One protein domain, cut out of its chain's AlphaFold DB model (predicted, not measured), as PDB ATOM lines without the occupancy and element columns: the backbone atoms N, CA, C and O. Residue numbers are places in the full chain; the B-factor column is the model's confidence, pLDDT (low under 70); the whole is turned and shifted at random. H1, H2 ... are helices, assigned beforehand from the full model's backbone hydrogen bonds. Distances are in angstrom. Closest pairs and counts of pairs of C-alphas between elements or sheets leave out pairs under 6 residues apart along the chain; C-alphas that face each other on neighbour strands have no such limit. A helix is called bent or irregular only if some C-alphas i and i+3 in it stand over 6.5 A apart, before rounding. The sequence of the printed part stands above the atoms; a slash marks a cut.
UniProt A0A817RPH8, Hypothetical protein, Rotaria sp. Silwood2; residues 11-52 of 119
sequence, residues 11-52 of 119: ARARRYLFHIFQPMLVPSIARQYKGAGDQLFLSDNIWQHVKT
ATOM      1  N   ALA A  11      29.827  11.152 -28.530       90.88
ATOM      2  CA  ALA A  11      29.655  12.495 -27.982       90.88
ATOM      3  C   ALA A  11      28.777  13.398 -28.869       90.88
ATOM      4  O   ALA A  11      28.014  14.204 -28.350       90.88
ATOM      5  N   ARG A  12      28.845  13.240 -30.198       86.69
ATOM      6  CA  ARG A  12      28.094  14.063 -31.162       86.69
ATOM      7  C   ARG A  12      26.743  13.466 -31.556       86.69
ATOM      8  O   ARG A  12      25.862  14.200 -31.986       86.69
ATOM      9  N   ALA A  13      26.570  12.147 -31.438       87.62
ATOM     10  CA  ALA A  13      25.433  11.452 -32.049       87.62
ATOM     11  C   ALA A  13      24.793  10.352 -31.179       87.62
ATOM     12  O   ALA A  13      24.073   9.512 -31.712       87.62
ATOM     13  N   ARG A  14      25.000  10.344 -29.852       87.06
ATOM     14  CA  ARG A  14      24.562   9.261 -28.939       87.06
ATOM     15  C   ARG A  14      23.134   8.761 -29.177       87.06
ATOM     16  O   ARG A  14      22.931   7.558 -29.302       87.06
ATOM     17  N   ARG A  15      22.157   9.676 -29.248       86.88
ATOM     18  CA  ARG A  15      20.735   9.329 -29.446       86.88
ATOM     19  C   ARG A  15      20.487   8.648 -30.795       86.88
ATOM     20  O   ARG A  15      19.748   7.678 -30.855       86.88
ATOM     21  N   TYR A  16      21.138   9.115 -31.858       86.25
ATOM     22  CA  TYR A  16      20.998   8.536 -33.197       86.25
ATOM     23  C   TYR A  16      21.691   7.177 -33.303       86.25
ATOM     24  O   TYR A  16      21.119   6.231 -33.839       86.25
ATOM     25  N   LEU A  17      22.892   7.059 -32.734       86.81
ATOM     26  CA  LEU A  17      23.670   5.820 -32.757       86.81
ATOM     27  C   LEU A  17      22.959   4.669 -32.039       86.81
ATOM     28  O   LEU A  17      23.077   3.531 -32.479       86.81
ATOM     29  N   PHE A  18      22.184   4.956 -30.986       85.38
ATOM     30  CA  PHE A  18      21.379   3.937 -30.310       85.38
ATOM     31  C   PHE A  18      20.438   3.208 -31.277       85.38
ATOM     32  O   PHE A  18      20.381   1.983 -31.246       85.38
ATOM     33  N   HIS A  19      19.745   3.947 -32.148       84.12
ATOM     34  CA  HIS A  19      18.824   3.372 -33.129       84.12
ATOM     35  C   HIS A  19      19.563   2.692 -34.284       84.12
ATOM     36  O   HIS A  19      19.189   1.597 -34.689       84.12
ATOM     37  N   ILE A  20      20.646   3.308 -34.763       86.44
ATOM     38  CA  ILE A  20      21.442   2.809 -35.892       86.44
ATOM     39  C   ILE A  20      22.094   1.456 -35.582       86.44
ATOM     40  O   ILE A  20      22.239   0.622 -36.469       86.44
ATOM     41  N   PHE A  21      22.476   1.217 -34.326       84.44
ATOM     42  CA  PHE A  21      23.117  -0.035 -33.930       84.44
ATOM     43  C   PHE A  21      22.143  -1.123 -33.470       84.44
ATOM     44  O   PHE A  21      22.584  -2.249 -33.255       84.44
ATOM     45  N   GLN A  22      20.834  -0.849 -33.378       88.69
ATOM     46  CA  GLN A  22      19.849  -1.879 -33.014       88.69
ATOM     47  C   GLN A  22      19.930  -3.134 -33.897       88.69
ATOM     48  O   GLN A  22      19.971  -4.226 -33.329       88.69
ATOM     49  N   PRO A  23      20.038  -3.044 -35.239       87.38
ATOM     50  CA  PRO A  23      20.080  -4.240 -36.083       87.38
ATOM     51  C   PRO A  23      21.293  -5.144 -35.805       87.38
ATOM     52  O   PRO A  23      21.213  -6.350 -36.014       87.38
ATOM     53  N   MET A  24      22.396  -4.600 -35.265       83.88
ATOM     54  CA  MET A  24      23.559  -5.405 -34.854       83.88
ATOM     55  C   MET A  24      23.283  -6.244 -33.611       83.88
ATOM     56  O   MET A  24      23.914  -7.279 -33.411       83.88
ATOM     57  N   LEU A  25      22.371  -5.781 -32.755       87.50
ATOM     58  CA  LEU A  25      22.020  -6.441 -31.500       87.50
ATOM     59  C   LEU A  25      20.974  -7.542 -31.701       87.50
ATOM     60  O   LEU A  25      20.723  -8.311 -30.777       87.50
ATOM     61  N   VAL A  26      20.380  -7.643 -32.894       90.56
ATOM     62  CA  VAL A  26      19.375  -8.652 -33.241       90.56
ATOM     63  C   VAL A  26      20.062  -9.846 -33.917       90.56
ATOM     64  O   VAL A  26      20.469  -9.743 -35.078       90.56
ATOM     65  N   PRO A  27      20.174 -11.020 -33.260       89.38
ATOM     66  CA  PRO A  27      20.957 -12.137 -33.793       89.38
ATOM     67  C   PRO A  27      20.448 -12.674 -35.133       89.38
ATOM     68  O   PRO A  27      21.246 -13.136 -35.944       89.38
ATOM     69  N   SER A  28      19.137 -12.625 -35.378       90.88
ATOM     70  CA  SER A  28      18.541 -13.074 -36.642       90.88
ATOM     71  C   SER A  28      18.915 -12.188 -37.828       90.88
ATOM     72  O   SER A  28      18.950 -12.695 -38.944       90.88
ATOM     73  N   ILE A  29      19.216 -10.906 -37.596       87.94
ATOM     74  CA  ILE A  29      19.714  -9.978 -38.615       87.94
ATOM     75  C   ILE A  29      21.226 -10.162 -38.744       87.94
ATOM     76  O   ILE A  29      21.716 -10.500 -39.815       87.94
ATOM     77  N   ALA A  30      21.968 -10.048 -37.638       84.88
ATOM     78  CA  ALA A  30      23.429 -10.111 -37.653       84.88
ATOM     79  C   ALA A  30      23.978 -11.414 -38.267       84.88
ATOM     80  O   ALA A  30      24.955 -11.385 -39.010       84.88
ATOM     81  N   ARG A  31      23.337 -12.568 -38.024       87.38
ATOM     82  CA  ARG A  31      23.784 -13.871 -38.558       87.38
ATOM     83  C   ARG A  31      23.602 -14.038 -40.070       87.38
ATOM     84  O   ARG A  31      24.176 -14.981 -40.622       87.38
ATOM     85  N   GLN A  32      22.822 -13.174 -40.726       88.31
ATOM     86  CA  GLN A  32      22.680 -13.176 -42.189       88.31
ATOM     87  C   GLN A  32      23.965 -12.695 -42.873       88.31
ATOM     88  O   GLN A  32      24.269 -13.116 -43.986       88.31
ATOM     89  N   TYR A  33      24.759 -11.885 -42.172       86.81
ATOM     90  CA  TYR A  33      25.969 -11.262 -42.684       86.81
ATOM     91  C   TYR A  33      27.200 -11.974 -42.102       86.81
ATOM     92  O   TYR A  33      27.570 -11.774 -40.947       86.81
ATOM     93  N   LYS A  34      27.821 -12.863 -42.889       81.75
ATOM     94  CA  LYS A  34      28.999 -13.664 -42.492       81.75
ATOM     95  C   LYS A  34      30.250 -13.246 -43.272       81.75
ATOM     96  O   LYS A  34      30.143 -12.733 -44.381       81.75
ATOM     97  N   GLY A  35      31.438 -13.516 -42.723       79.31
ATOM     98  CA  GLY A  35      32.715 -13.213 -43.386       79.31
ATOM     99  C   GLY A  35      32.879 -11.714 -43.659       79.31
ATOM    100  O   GLY A  35      32.737 -10.913 -42.742       79.31
ATOM    101  N   ALA A  36      33.116 -11.343 -44.920       69.94
ATOM    102  CA  ALA A  36      33.174  -9.951 -45.393       69.94
ATOM    103  C   ALA A  36      31.787  -9.275 -45.538       69.94
ATOM    104  O   ALA A  36      31.650  -8.226 -46.163       69.94
ATOM    105  N   GLY A  37      30.731  -9.883 -44.986       82.44
ATOM    106  CA  GLY A  37      29.370  -9.346 -45.003       82.44
ATOM    107  C   GLY A  37      29.169  -8.109 -44.125       82.44
ATOM    108  O   GLY A  37      28.078  -7.551 -44.126       82.44
ATOM    109  N   ASP A  38      30.187  -7.657 -43.391       83.19
ATOM    110  CA  ASP A  38      30.108  -6.441 -42.586       83.19
ATOM    111  C   ASP A  38      29.879  -5.193 -43.454       83.19
ATOM    112  O   ASP A  38      29.078  -4.341 -43.081       83.19
ATOM    113  N   GLN A  39      30.488  -5.115 -44.644       83.06
ATOM    114  CA  GLN A  39      30.248  -4.018 -45.591       83.06
ATOM    115  C   GLN A  39      28.814  -4.019 -46.129       83.06
ATOM    116  O   GLN A  39      28.185  -2.965 -46.223       83.06
ATOM    117  N   LEU A  40      28.268  -5.204 -46.421       86.69
ATOM    118  CA  LEU A  40      26.872  -5.354 -46.842       86.69
ATOM    119  C   LEU A  40      25.919  -4.973 -45.708       86.69
ATOM    120  O   LEU A  40      25.001  -4.188 -45.915       86.69
ATOM    121  N   PHE A  41      26.192  -5.429 -44.482       88.62
ATOM    122  CA  PHE A  41      25.406  -5.053 -43.309       88.62
ATOM    123  C   PHE A  41      25.365  -3.532 -43.126       88.62
ATOM    124  O   PHE A  41      24.295  -2.963 -42.903       88.62
ATOM    125  N   LEU A  42      26.526  -2.875 -43.224       85.88
ATOM    126  CA  LEU A  42      26.663  -1.424 -43.119       85.88
ATOM    127  C   LEU A  42      25.856  -0.702 -44.206       85.88
ATOM    128  O   LEU A  42      25.120   0.235 -43.895       85.88
ATOM    129  N   SER A  43      25.959  -1.153 -45.457       85.75
ATOM    130  CA  SER A  43      25.199  -0.605 -46.584       85.75
ATOM    131  C   SER A  43      23.686  -0.748 -46.384       85.75
ATOM    132  O   SER A  43      22.946   0.230 -46.495       85.75
ATOM    133  N   ASP A  44      23.226  -1.945 -46.028       88.88
ATOM    134  CA  ASP A  44      21.800  -2.266 -45.956       88.88
ATOM    135  C   ASP A  44      21.121  -1.639 -44.733       88.88
ATOM    136  O   ASP A  44      20.012  -1.117 -44.828       88.88
ATOM    137  N   ASN A  45      21.787  -1.682 -43.572       87.62
ATOM    138  CA  ASN A  45      21.163  -1.367 -42.284       87.62
ATOM    139  C   ASN A  45      21.597  -0.022 -41.697       87.62
ATOM    140  O   ASN A  45      20.898   0.504 -40.838       87.62
ATOM    141  N   ILE A  46      22.746   0.534 -42.096       87.69
ATOM    142  CA  ILE A  46      23.283   1.761 -41.480       87.69
ATOM    143  C   ILE A  46      23.297   2.931 -42.450       87.69
ATOM    144  O   ILE A  46      22.903   4.037 -42.070       87.69
ATOM    145  N   TRP A  47      23.742   2.719 -43.687       87.06
ATOM    146  CA  TRP A  47      24.035   3.796 -44.630       87.06
ATOM    147  C   TRP A  47      22.855   4.749 -44.834       87.06
ATOM    148  O   TRP A  47      23.021   5.967 -44.751       87.06
ATOM    149  N   GLN A  48      21.639   4.215 -44.986       87.31
ATOM    150  CA  GLN A  48      20.437   5.032 -45.183       87.31
ATOM    151  C   GLN A  48      20.154   5.995 -44.021       87.31
ATOM    152  O   GLN A  48      19.586   7.064 -44.241       87.31
ATOM    153  N   HIS A  49      20.589   5.662 -42.803       87.62
ATOM    154  CA  HIS A  49      20.411   6.508 -41.623       87.62
ATOM    155  C   HIS A  49      21.505   7.566 -41.460       87.62
ATOM    156  O   HIS A  49      21.274   8.582 -40.801       87.62
ATOM    157  N   VAL A  50      22.695   7.335 -42.022       87.88
ATOM    158  CA  VAL A  50      23.866   8.191 -41.779       87.88
ATOM    159  C   VAL A  50      24.325   8.984 -42.993       87.88
ATOM    160  O   VAL A  50      25.059   9.944 -42.795       87.88
ATOM    161  N   LYS A  51      23.877   8.674 -44.216       86.69
ATOM    162  CA  LYS A  51      24.356   9.323 -45.453       86.69
ATOM    163  C   LYS A  51      24.290  10.854 -45.454       86.69
ATOM    164  O   LYS A  51      25.133  11.501 -46.052       86.69
ATOM    165  N   THR A  52      23.330  11.450 -44.743       86.81
ATOM    166  CA  THR A  52      23.179  12.915 -44.629       86.81
ATOM    167  C   THR A  52      23.913  13.532 -43.432       86.81
ATOM    168  O   THR A  52      23.878  14.745 -43.243       86.81
TER     169      THR A  52
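AT A GLANCE: This is residues 11 to 52 of the 119 residues of the protein "Hypothetical protein" of Rotaria sp. Silwood2 (UniProt A0A817RPH8). The printed part is an open U: H1, H2 and H3 follow one another as one broken helical arm, residues 31 to 34 make the turn, and H4 folds back as the other arm. H1 slants away from H4, and the two arms meet at few places. The 42 printed residues hold four named helices, H1, H2, H3 and H4 along the chain, and no named strand; the class is all helix. The whole is only just compact, close to loose, with a radius of gyration of the C-alphas of 10.9 A; it is elongated, spanning 30 by 19 by 14 A.

HOW THE PARTS SIT: The longest helix is H4, residues 35 to 50, with a kink of 36 degrees near residue 44. With residues 45 to 49 alone it only just touches H1, residues 11 to 20, with 3 pairs of C-alphas within 8 A; the closest are those of Ile 20 and Ile 46, 6.0 A apart. Their lines are only just about perpendicular, at 72 degrees. H2, residues 22 to 25, is close to H4 but not clearly touching; the closest C-alphas, of Pro 23 and Asn 45, are 6.9 A apart. H3, residues 27 to 30, is likewise close to H4 but not clearly touching, with the closest C-alphas, of Ala 30 and Phe 41, 7.8 A apart. H2 and H3 only just touch, with 3 pairs of C-alphas within 8 A, and only at the corner; the closest C-alphas are those of Met 24 and Ala 30, 5.5 A apart. H1 and H2 meet only through their link, and H1 and H3 are apart. O i to N i+4 pairs are within hydrogen-bond range in 3 of 6 cases in H1 and 7 of 12 in H4, while H2 and H3 are too short for such a pair.

IN THESE COORDINATES: H4 is 23.2 A from first to last C-alpha, from C-alpha 35 at (32.715, -13.213, -43.386) to C-alpha 50 at (23.866, 8.191, -41.779); it is irregular, with C-alphas 35 and 38 7.3 A apart. H1 is 15.0 A long and begins at C-alpha 11, at (29.655, 12.495, -27.982); it is irregular too, with C-alphas 12 and 15 8.9 A apart. H2 measures 5.3 A and H3 5.0 A.

THE WHOLE: The two C-alphas farthest apart, of Arg 12 and Gly 35, are 30.2 A apart. The printed part has no cut, and the three links between its helices are tight. The mean pLDDT of the printed part is 86.2, and residue 36 is under 70.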